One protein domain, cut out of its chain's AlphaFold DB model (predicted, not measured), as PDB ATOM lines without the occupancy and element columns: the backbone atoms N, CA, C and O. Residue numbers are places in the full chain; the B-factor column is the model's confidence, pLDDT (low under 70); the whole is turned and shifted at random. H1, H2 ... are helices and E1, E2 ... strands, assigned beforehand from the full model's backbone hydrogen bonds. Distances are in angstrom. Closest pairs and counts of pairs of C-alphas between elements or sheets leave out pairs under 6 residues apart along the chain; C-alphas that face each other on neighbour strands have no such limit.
ATOM      1  N   LYS A  53     176.546 196.751 153.144       91.62
ATOM      2  CA  LYS A  53     175.330 197.260 152.489       91.62
ATOM      3  C   LYS A  53     175.444 197.156 150.973       91.62
ATOM      4  O   LYS A  53     174.518 196.655 150.347       91.62
ATOM      5  N   ALA A  54     176.586 197.531 150.401       91.25
ATOM      6  CA  ALA A  54     176.838 197.407 148.972       91.25
ATOM      7  C   ALA A  54     176.683 195.953 148.495       91.25
ATOM      8  O   ALA A  54     175.904 195.675 147.587       91.25
ATOM      9  N   ARG A  55     177.333 195.001 149.179       91.81
ATOM     10  CA  ARG A  55     177.202 193.567 148.867       91.81
ATOM     11  C   ARG A  55     175.774 193.055 149.009       91.81
ATOM     12  O   ARG A  55     175.340 192.248 148.193       91.81
ATOM     13  N   LEU A  56     175.059 193.494 150.045       94.12
ATOM     14  CA  LEU A  56     173.668 193.104 150.260       94.12
ATOM     15  C   LEU A  56     172.795 193.555 149.086       94.12
ATOM     16  O   LEU A  56     172.026 192.756 148.562       94.12
ATOM     17  N   LEU A  57     172.950 194.803 148.641       94.44
ATOM     18  CA  LEU A  57     172.230 195.330 147.484       94.44
ATOM     19  C   LEU A  57     172.569 194.551 146.204       94.44
ATOM     20  O   LEU A  57     171.654 194.167 145.478       94.44
ATOM     21  N   THR A  58     173.843 194.209 145.976       93.25
ATOM     22  CA  THR A  58     174.248 193.358 144.844       93.25
ATOM     23  C   THR A  58     173.582 191.981 144.876       93.25
ATOM     24  O   THR A  58     173.048 191.548 143.858       93.25
ATOM     25  N   LEU A  59     173.575 191.295 146.027       94.50
ATOM     26  CA  LEU A  59     172.933 189.978 146.168       94.50
ATOM     27  C   LEU A  59     171.424 190.042 145.908       94.50
ATOM     28  O   LEU A  59     170.851 189.115 145.343       94.50
ATOM     29  N   LEU A  60     170.791 191.153 146.282       95.38
ATOM     30  CA  LEU A  60     169.366 191.386 146.071       95.38
ATOM     31  C   LEU A  60     169.036 191.955 144.682       95.38
ATOM     32  O   LEU A  60     167.858 192.164 144.398       95.38
ATOM     33  N   ALA A  61     170.044 192.188 143.830       93.94
ATOM     34  CA  ALA A  61     169.917 192.862 142.538       93.94
ATOM     35  C   ALA A  61     169.221 194.235 142.636       93.94
ATOM     36  O   ALA A  61     168.401 194.594 141.793       93.94
ATOM     37  N   ILE A  62     169.546 194.993 143.686       94.69
ATOM     38  CA  ILE A  62     169.042 196.345 143.923       94.69
ATOM     39  C   ILE A  62     170.135 197.343 143.545       94.69
ATOM     40  O   ILE A  62     171.203 197.364 144.151       94.69
ATOM     41  N   ASP A  63     169.845 198.200 142.574       94.31
ATOM     42  CA  ASP A  63     170.735 199.251 142.073       94.31
ATOM     43  C   ASP A  63     170.128 200.656 142.226       94.31
ATOM     44  O   ASP A  63     170.693 201.635 141.749       94.31
ATOM     45  N   GLN A  64     168.990 200.779 142.917       94.88
ATOM     46  CA  GLN A  64     168.258 202.035 143.069       94.88
ATOM     47  C   GLN A  64     167.899 202.314 144.526       94.88
ATOM     48  O   GLN A  64     167.353 201.464 145.240       94.88
ATOM     49  N   ALA A  65     168.155 203.551 144.947       94.56
ATOM     50  CA  ALA A  65     167.837 204.044 146.279       94.56
ATOM     51  C   ALA A  65     167.180 205.424 146.200       94.56
ATOM     52  O   ALA A  65     167.561 206.259 145.389       94.56
ATOM     53  N   ALA A  66     166.197 205.692 147.056       94.50
ATOM     54  CA  ALA A  66     165.624 207.031 147.155       94.50
ATOM     55  C   ALA A  66     166.520 207.952 147.991       94.50
ATOM     56  O   ALA A  66     167.168 207.509 148.945       94.50
ATOM     57  N   LEU A  67     166.514 209.245 147.668       91.88
ATOM     58  CA  LEU A  67     167.195 210.237 148.492       91.88
ATOM     59  C   LEU A  67     166.444 210.436 149.817       91.88
ATOM     60  O   LEU A  67     165.249 210.752 149.836       91.88
ATOM     61  N   ASN A  68     167.163 210.293 150.934       85.38
ATOM     62  CA  ASN A  68     166.596 210.535 152.256       85.38
ATOM     63  C   ASN A  68     166.044 211.969 152.355       85.38
ATOM     64  O   ASN A  68     166.641 212.910 151.835       85.38
ATOM     65  N   ASN A  69     164.922 212.128 153.055       86.69
ATOM     66  CA  ASN A  69     164.105 213.344 153.116       86.69
ATOM     67  C   ASN A  69     163.349 213.720 151.830       86.69
ATOM     68  O   ASN A  69     162.613 214.693 151.876       86.69
ATOM     69  N   GLU A  70     163.432 212.975 150.721       90.19
ATOM     70  CA  GLU A  70     162.572 213.216 149.543       90.19
ATOM     71  C   GLU A  70     161.557 212.101 149.280       90.19
ATOM     72  O   GLU A  70     160.458 212.354 148.778       90.19
ATOM     73  N   GLY A  71     161.898 210.870 149.647       92.12
ATOM     74  CA  GLY A  71     161.012 209.723 149.530       92.12
ATOM     75  C   GLY A  71     161.688 208.425 149.944       92.12
ATOM     76  O   GLY A  71     162.825 208.417 150.414       92.12
ATOM     77  N   TYR A  72     160.978 207.320 149.740       94.44
ATOM     78  CA  TYR A  72     161.448 205.967 150.016       94.44
ATOM     79  C   TYR A  72     161.279 205.082 148.782       94.44
ATOM     80  O   TYR A  72     160.213 205.071 148.172       94.44
ATOM     81  N   ALA A  73     162.317 204.309 148.453       95.12
ATOM     82  CA  ALA A  73     162.240 203.194 147.515       95.12
ATOM     83  C   ALA A  73     162.054 201.905 148.329       95.12
ATOM     84  O   ALA A  73     162.969 201.450 149.015       95.12
ATOM     85  N   ILE A  74     160.840 201.365 148.316       95.31
ATOM     86  CA  ILE A  74     160.431 200.229 149.139       95.31
ATOM     87  C   ILE A  74     160.564 198.955 148.309       95.31
ATOM     88  O   ILE A  74     159.709 198.633 147.481       95.31
ATOM     89  N   TRP A  75     161.634 198.214 148.570       96.25
ATOM     90  CA  TRP A  75     161.876 196.894 148.000       96.25
ATOM     91  C   TRP A  75     161.216 195.806 148.851       96.25
ATOM     92  O   TRP A  75     161.287 195.834 150.081       96.25
ATOM     93  N   LYS A  76     160.582 194.828 148.195       95.75
ATOM     94  CA  LYS A  76     159.916 193.683 148.843       95.75
ATOM     95  C   LYS A  76     160.491 192.362 148.303       95.75
ATOM     96  O   LYS A  76     159.773 191.638 147.614       95.75
ATOM     97  N   PRO A  77     161.785 192.064 148.545       95.88
ATOM     98  CA  PRO A  77     162.372 190.795 148.126       95.88
ATOM     99  C   PRO A  77     161.686 189.618 148.831       95.88
ATOM    100  O   PRO A  77     161.080 189.767 149.895       95.88
ATOM    101  N   GLU A  78     161.805 188.430 148.244       96.88
ATOM    102  CA  GLU A  78     161.348 187.195 148.881       96.88
ATOM    103  C   GLU A  78     162.090 186.991 150.218       96.88
ATOM    104  O   GLU A  78     163.288 187.256 150.334       96.88
ATOM    105  N   SER A  79     161.360 186.596 151.264       97.38
ATOM    106  CA  SER A  79     161.875 186.630 152.637       97.38
ATOM    107  C   SER A  79     163.018 185.644 152.880       97.38
ATOM    108  O   SER A  79     163.948 185.979 153.615       97.38
ATOM    109  N   ALA A  80     162.977 184.449 152.281       98.00
ATOM    110  CA  ALA A  80     164.068 183.488 152.395       98.00
ATOM    111  C   ALA A  80     165.328 183.989 151.672       98.00
ATOM    112  O   ALA A  80     166.417 183.899 152.237       98.00
ATOM    113  N   HIS A  81     165.177 184.599 150.494       97.69
ATOM    114  CA  HIS A  81     166.270 185.220 149.753       97.69
ATOM    115  C   HIS A  81     166.906 186.381 150.533       97.69
ATOM    116  O   HIS A  81     168.127 186.441 150.654       97.69
ATOM    117  N   LEU A  82     166.099 187.262 151.136       97.56
ATOM    118  CA  LEU A  82     166.614 188.341 151.984       97.56
ATOM    119  C   LEU A  82     167.409 187.803 153.179       97.56
ATOM    120  O   LEU A  82     168.488 188.307 153.484       97.56
ATOM    121  N   LEU A  83     166.887 186.780 153.858       97.88
ATOM    122  CA  LEU A  83     167.561 186.175 155.004       97.88
ATOM    123  C   LEU A  83     168.891 185.519 154.609       97.88
ATOM    124  O   LEU A  83     169.873 185.646 155.341       97.88
ATOM    125  N   ASP A  84     168.928 184.828 153.473       97.62
ATOM    126  CA  ASP A  84     170.142 184.198 152.949       97.62
ATOM    127  C   ASP A  84     171.205 185.237 152.561       97.62
ATOM    128  O   ASP A  84     172.367 185.129 152.968       97.62
ATOM    129  N   ALA A  85     170.794 186.312 151.882       96.88
ATOM    130  CA  ALA A  85     171.674 187.422 151.536       96.88
ATOM    131  C   ALA A  85     172.247 188.109 152.790       96.88
ATOM    132  O   ALA A  85     173.450 188.364 152.860       96.88
ATOM    133  N   LEU A  86     171.415 188.339 153.817       96.56
ATOM    134  CA  LEU A  86     171.846 188.904 155.101       96.56
ATOM    135  C   LEU A  86     172.872 188.012 155.810       96.56
ATOM    136  O   LEU A  86     173.911 188.505 156.245       96.56
ATOM    137  N   ARG A  87     172.627 186.699 155.895       96.25
ATOM    138  CA  ARG A  87     173.597 185.751 156.474       96.25
ATOM    139  C   ARG A  87     174.912 185.761 155.705       96.25
ATOM    140  O   ARG A  87     175.976 185.853 156.306       96.25
ATOM    141  N   THR A  88     174.842 185.773 154.377       94.31
ATOM    142  CA  THR A  88     176.023 185.798 153.505       94.31
ATOM    143  C   THR A  88     176.911 187.026 153.741       94.31
ATOM    144  O   THR A  88     178.140 186.915 153.720       94.31
ATOM    145  N   VAL A  89     176.326 188.209 153.971       93.75
ATOM    146  CA  VAL A  89     177.112 189.433 154.222       93.75
ATOM    147  C   VAL A  89     177.584 189.570 155.670       93.75
ATOM    148  O   VAL A  89     178.630 190.178 155.893       93.75
ATOM    149  N   MET A  90     176.841 189.015 156.631       92.12
ATOM    150  CA  MET A  90     177.168 189.094 158.060       92.12
ATOM    151  C   MET A  90     178.206 188.053 158.488       92.12
ATOM    152  O   MET A  90     179.133 188.397 159.218       92.12
ATOM    153  N   ASP A  91     178.071 186.815 158.011       91.06
ATOM    154  CA  ASP A  91     178.941 185.690 158.385       91.06
ATOM    155  C   ASP A  91     180.117 185.510 157.410       91.06
ATOM    156  O   ASP A  91     181.096 184.820 157.704       91.06
ATOM    157  N   GLY A  92     180.025 186.116 156.221       83.06
ATOM    158  CA  GLY A  92     181.071 186.062 155.208       83.06
ATOM    159  C   GLY A  92     182.293 186.921 155.562       83.06
ATOM    160  O   GLY A  92     182.186 187.886 156.323       83.06
ATOM    161  N   PRO A  93     183.467 186.625 154.974       78.88
ATOM    162  CA  PRO A  93     184.646 187.462 155.151       78.88
ATOM    163  C   PRO A  93     184.369 188.896 154.680       78.88
ATOM    164  O   PRO A  93     183.546 189.128 153.783       78.88
ATOM    165  N   ALA A  94     185.074 189.862 155.274       75.94
ATOM    166  CA  ALA A  94     185.113 191.218 154.739       75.94
ATOM    167  C   ALA A  94     185.554 191.152 153.268       75.94
ATOM    168  O   ALA A  94     186.507 190.443 152.933       75.94
ATOM    169  N   LEU A 101     179.833 200.003 144.372       84.44
ATOM    170  CA  LEU A 101     178.481 199.746 143.885       84.44
ATOM    171  C   LEU A 101     177.953 201.001 143.182       84.44
ATOM    172  O   LEU A 101     177.849 202.066 143.791       84.44
ATOM    173  N   HIS A 102     177.564 200.853 141.921       87.00
ATOM    174  CA  HIS A 102     176.818 201.880 141.208       87.00
ATOM    175  C   HIS A 102     175.350 201.833 141.643       87.00
ATOM    176  O   HIS A 102     174.664 200.843 141.399       87.00
ATOM    177  N   VAL A 103     174.886 202.897 142.305       91.44
ATOM    178  CA  VAL A 103     173.484 203.080 142.706       91.44
ATOM    179  C   VAL A 103     172.933 204.330 142.032       91.44
ATOM    180  O   VAL A 103     173.543 205.396 142.113       91.44
ATOM    181  N   GLU A 104     171.767 204.214 141.406       95.12
ATOM    182  CA  GLU A 104     170.988 205.350 140.919       95.12
ATOM    183  C   GLU A 104     170.141 205.930 142.058       95.12
ATOM    184  O   GLU A 104     169.377 205.224 142.731       95.12
ATOM    185  N   ILE A 105     170.248 207.240 142.268       95.50
ATOM    186  CA  ILE A 105     169.416 207.955 143.227       95.50
ATOM    187  C   ILE A 105     168.092 208.343 142.570       95.50
ATOM    188  O   ILE A 105     168.030 209.120 141.616       95.50
ATOM    189  N   VAL A 106     167.008 207.813 143.122       95.38
ATOM    190  CA  VAL A 106     165.647 208.037 142.653       95.38
ATOM    191  C   VAL A 106     165.065 209.282 143.319       95.38
ATOM    192  O   VAL A 106     164.990 209.360 144.549       95.38
ATOM    193  N   SER A 107     164.582 210.233 142.518       93.88
ATOM    194  CA  SER A 107     163.833 211.396 143.011       93.88
ATOM    195  C   SER A 107     162.780 211.868 142.007       93.88
ATOM    196  O   SER A 107     163.009 211.871 140.797       93.88
ATOM    197  N   LEU A 108     161.621 212.328 142.496       93.25
ATOM    198  CA  LEU A 108     160.613 213.010 141.669       93.25
ATOM    199  C   LEU A 108     161.038 214.431 141.275       93.25
ATOM    200  O   LEU A 108     160.601 214.939 140.240       93.25
ATOM    201  N   ARG A 109     161.912 215.068 142.057       92.88
ATOM    202  CA  ARG A 109     162.292 216.469 141.877       92.88
ATOM    203  C   ARG A 109     163.393 216.591 140.836       92.88
ATOM    204  O   ARG A 109     164.506 216.100 141.015       92.88
ATOM    205  N   THR A 110     163.083 217.279 139.743       94.81
ATOM    206  CA  THR A 110     164.029 217.496 138.643       94.81
ATOM    207  C   THR A 110     165.258 218.280 139.096       94.81
ATOM    208  O   THR A 110     166.358 218.019 138.621       94.81
ATOM    209  N   GLU A 111     165.104 219.206 140.042       95.00
ATOM    210  CA  GLU A 111     166.214 219.983 140.594       95.00
ATOM    211  C   GLU A 111     167.202 219.099 141.354       95.00
ATOM    212  O   GLU A 111     168.410 219.258 141.188       95.00
ATOM    213  N   THR A 112     166.695 218.154 142.149       94.75
ATOM    214  CA  THR A 112     167.521 217.209 142.908       94.75
ATOM    215  C   THR A 112     168.259 216.266 141.969       94.75
ATOM    216  O   THR A 112     169.469 216.103 142.094       94.75
ATOM    217  N   ARG A 113     167.554 215.705 140.983       95.50
ATOM    218  CA  ARG A 113     168.157 214.871 139.936       95.50
ATOM    219  C   ARG A 113     169.277 215.596 139.189       95.50
ATOM    220  O   ARG A 113     170.380 215.078 139.085       95.50
ATOM    221  N   ARG A 114     169.044 216.849 138.787       97.06
ATOM    222  CA  ARG A 114     170.074 217.686 138.154       97.06
ATOM    223  C   ARG A 114     171.296 217.888 139.055       97.06
ATOM    224  O   ARG A 114     172.411 217.788 138.566       97.06
ATOM    225  N   MET A 115     171.097 218.153 140.345       96.44
ATOM    226  CA  MET A 115     172.200 218.301 141.304       96.44
ATOM    227  C   MET A 115     173.032 217.014 141.430       96.44
ATOM    228  O   MET A 115     174.251 217.090 141.551       96.44
ATOM    229  N   ILE A 116     172.391 215.841 141.400       95.31
ATOM    230  CA  ILE A 116     173.081 214.543 141.436       95.31
ATOM    231  C   ILE A 116     173.894 214.335 140.153       95.31
ATOM    232  O   ILE A 116     175.076 214.008 140.239       95.31
ATOM    233  N   ALA A 117     173.298 214.604 138.988       95.62
ATOM    234  CA  ALA A 117     173.983 214.522 137.698       95.62
ATOM    235  C   ALA A 117     175.184 215.481 137.604       95.62
ATOM    236  O   ALA A 117     176.230 215.113 137.083       95.62
ATOM    237  N   GLU A 118     175.062 216.703 138.135       97.19
ATOM    238  CA  GLU A 118     176.158 217.688 138.199       97.19
ATOM    239  C   GLU A 118     177.338 217.221 139.072       97.19
ATOM    240  O   GLU A 118     178.450 217.720 138.911       97.19
ATOM    241  N   ALA A 119     177.105 216.273 139.983       95.06
ATOM    242  CA  ALA A 119     178.128 215.631 140.805       95.06
ATOM    243  C   ALA A 119     178.612 214.285 140.222       95.06
ATOM    244  O   ALA A 119     179.217 213.499 140.950       95.06
ATOM    245  N   ASP A 120     178.313 214.005 138.946       94.19
ATOM    246  CA  ASP A 120     178.590 212.738 138.251       94.19
ATOM    247  C   ASP A 120     177.950 211.503 138.924       94.19
ATOM    248  O   ASP A 120     178.402 210.367 138.754       94.19
ATOM    249  N   GLY A 121     176.884 211.712 139.703       92.88
ATOM    250  CA  GLY A 121     176.089 210.645 140.300       92.88
ATOM    251  C   GLY A 121     175.037 210.101 139.334       92.88
ATOM    252  O   GLY A 121     174.530 210.821 138.476       92.88
ATOM    253  N   GLY A 122     174.666 208.829 139.500       94.44
ATOM    254  CA  GLY A 122     173.519 208.257 138.798       94.44
ATOM    255  C   GLY A 122     172.211 208.786 139.383       94.44
ATOM    256  O   GLY A 122     171.999 208.700 140.594       94.44
ATOM    257  N   ASP A 123     171.325 209.302 138.540       95.75
ATOM    258  CA  ASP A 123     169.992 209.757 138.928       95.75
ATOM    259  C   ASP A 123     168.915 209.158 138.026       95.75
ATOM    260  O   ASP A 123     169.148 208.851 136.857       95.75
ATOM    261  N   THR A 124     167.711 209.001 138.574       95.75
ATOM    262  CA  THR A 124     166.557 208.608 137.770       95.75
ATOM    263  C   THR A 124     165.239 209.062 138.389       95.75
ATOM    264  O   THR A 124     165.131 209.337 139.590       95.75
ATOM    265  N   ALA A 125     164.207 209.173 137.556       94.94
ATOM    266  CA  ALA A 125     162.840 209.322 138.041       94.94
ATOM    267  C   ALA A 125     162.318 207.963 138.549       94.94
ATOM    268  O   ALA A 125     162.775 206.923 138.076       94.94
ATOM    269  N   PRO A 126     161.352 207.932 139.486       93.88
ATOM    270  CA  PRO A 126     160.773 206.675 139.939       93.88
ATOM    271  C   PRO A 126     160.186 205.844 138.797       93.88
ATOM    272  O   PRO A 126     159.355 206.341 138.037       93.88
ATOM    273  N   ASP A 127     160.568 204.570 138.732       93.69
ATOM    274  CA  ASP A 127     160.056 203.610 137.757       93.69
ATOM    275  C   ASP A 127     159.622 202.320 138.459       93.69
ATOM    276  O   ASP A 127     160.440 201.499 138.869       93.69
ATOM    277  N   ILE A 128     158.309 202.113 138.571       87.62
ATOM    278  CA  ILE A 128     157.743 200.915 139.207       87.62
ATOM    279  C   ILE A 128     158.090 199.620 138.460       87.62
ATOM    280  O   ILE A 128     158.043 198.544 139.059       87.62
ATOM    281  N   ALA A 129     158.455 199.690 137.172       92.06
ATOM    282  CA  ALA A 129     158.853 198.515 136.398       92.06
ATOM    283  C   ALA A 129     160.160 197.893 136.918       92.06
ATOM    284  O   ALA A 129     160.429 196.721 136.658       92.06
ATOM    285  N   ARG A 130     160.936 198.648 137.704       91.62
ATOM    286  CA  ARG A 130     162.153 198.187 138.381       91.62
ATOM    287  C   ARG A 130     161.881 197.311 139.609       91.62
ATOM    288  O   ARG A 130     162.815 196.725 140.140       91.62
ATOM    289  N   GLY A 131     160.625 197.170 140.044       92.06
ATOM    290  CA  GLY A 131     160.236 196.206 141.083       92.06
ATOM    291  C   GLY A 131     160.193 196.748 142.514       92.06
ATOM    292  O   GLY A 131     160.031 195.966 143.453       92.06
ATOM    293  N   TYR A 132     160.280 198.068 142.694       95.12
ATOM    294  CA  TYR A 132     160.074 198.737 143.979       95.12
ATOM    295  C   TYR A 132     158.858 199.668 143.946       95.12
ATOM    296  O   TYR A 132     158.393 200.110 142.896       95.12
ATOM    297  N   GLU A 133     158.342 199.980 145.130       95.31
ATOM    298  CA  GLU A 133     157.324 201.011 145.328       95.31
ATOM    299  C   GLU A 133     158.008 202.321 145.733       95.31
ATOM    300  O   GLU A 133     158.841 202.325 146.640       95.31
ATOM    301  N   TYR A 134     157.672 203.437 145.082       94.81
ATOM    302  CA  TYR A 134     158.188 204.751 145.468       94.81
ATOM    303  C   TYR A 134     157.155 205.525 146.284       94.81
ATOM    304  O   TYR A 134     156.071 205.833 145.787       94.81
ATOM    305  N   LEU A 135     157.517 205.884 147.515       93.81
ATOM    306  CA  LEU A 135     156.693 206.695 148.408       93.81
ATOM    307  C   LEU A 135     157.315 208.094 148.567       93.81
ATOM    308  O   LEU A 135     158.334 208.215 149.250       93.81
ATOM    309  N   PRO A 136     156.744 209.154 147.968       92.50
ATOM    310  CA  PRO A 136     157.259 210.510 148.132       92.50
ATOM    311  C   PRO A 136     156.966 211.074 149.527       92.50
ATOM    312  O   PRO A 136     155.896 210.840 150.086       92.50
ATOM    313  N   LEU A 137     157.892 211.869 150.068       87.81
ATOM    314  CA  LEU A 137     157.668 212.645 151.296       87.81
ATOM    315  C   LEU A 137     156.982 213.990 151.029       87.81
ATOM    316  O   LEU A 137     156.300 214.523 151.904       87.81
ATOM    317  N   TYR A 138     157.136 214.522 149.816       76.69
ATOM    318  CA  TYR A 138     156.512 215.763 149.372       76.69
ATOM    319  C   TYR A 138     155.780 215.506 148.051       76.69
ATOM    320  O   TYR A 138     156.357 214.907 147.143       76.69
ATOM    321  N   ALA A 139     154.517 215.929 147.978       59.44
ATOM    322  CA  ALA A 139     153.653 215.825 146.802       59.44
ATOM    323  C   ALA A 139     153.508 217.184 146.108       59.44
ATOM    324  O   ALA A 139     153.461 218.204 146.837       59.44
TER     325      ALA A 139
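What this domain is: This is residues 53 to 94 and 101 to 139 of the 139 residues of an uncharacterized protein of Novosphingobium sp. KN65.2 (UniProt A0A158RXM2). A small sheet of three short parallel strands, E1, E3 and E4, and a two-strand antiparallel ribbon, E2 and E5, fill the middle of an elongated domain, with E2 passing close by E1. H3 packs over the E3 and E4 part of the small sheet at one end of the long axis, and H2 with the shorter H1 makes the other end. The printed part has 81 residues with three named helices and five named strands, in the order H1 E1 E2 H2 E3 H3 E4 E5; the class is mixed, helices and strands. The three-strand sheet has the order E1, E3, E4. The whole is only just compact, close to loose, with a radius of gyration of the C-alphas of 14.1 A, and spans 40 by 24 by 21 A.

Where its parts are: In the larger sheet, E1 is residues 64 to 66, 7.0 A long, starting at C-alpha 64 (168.258, 202.035, 143.069); E3 is residues 104 to 106, 6.2 A, and E4 residues 122 to 124, 7.0 A. E2 is residues 71 to 75, 12.9 A, and E5 residues 132 to 136, 12.8 A, ending at C-alpha 136 (157.259, 210.510, 148.132). H3 is residues 110 to 118, 12.1 A. H2, the longest helix, is residues 79 to 91, 18.0 A. H1 is residues 53 to 59, 9.9 A, starting at C-alpha 53 (175.330, 197.260, 152.489).

How they stand to each other: E3 is the inner strand of its sheet. It is parallel to E1 at 37 degrees, with N 106 and O 65 2.8 A apart, and parallel to E4 at 34 degrees, with N 105 and O 122 2.8 A apart, both within hydrogen-bond range. E3, H3 and E4 form a strand-helix-strand unit, two parallel neighbour strands with a helix between, and its crossover is right-handed. H3 is on the sheet at a height of 8.0 A, from a local plane fitted to just 6 of the sheet's C-alphas. It lies over E4 and runs along the strands, at 12 degrees to E4 on the local plane; the closest C-alphas of the two are those of Arg 113 and Asp 123, 5.5 A apart. The closest C-alphas of E1 and E2 are those of Ala 66 and Ala 73, 5.1 A apart. E2 and E5 are antiparallel at 163 degrees, with N 72 and O 135 2.8 A apart, within hydrogen-bond range. H1 and H2 touch, H2 with residues 85 to 89 alone; the closest C-alphas, of Leu 59 and Ala 85, are 6.1 A apart. They run opposite ways at a steep tilt of 52 degrees. H2 and H3 are apart. In H1, H2 and H3 every O i to N i+4 pair is within hydrogen-bond range.

The domain as a whole: The two C-alphas farthest apart, those of Pro 93 and Ala 139, are 42.8 A apart. Residues 95 to 100 are not printed, and C-alphas 94 and 101 stand 15.3 A apart across this cut, in the link from H2 to E3. Of the links that are printed whole, E4 to E5 is short and the others are tight. The mean pLDDT of the printed part is 92.8, and residue 139, the chain's last, is the one printed residue under 70.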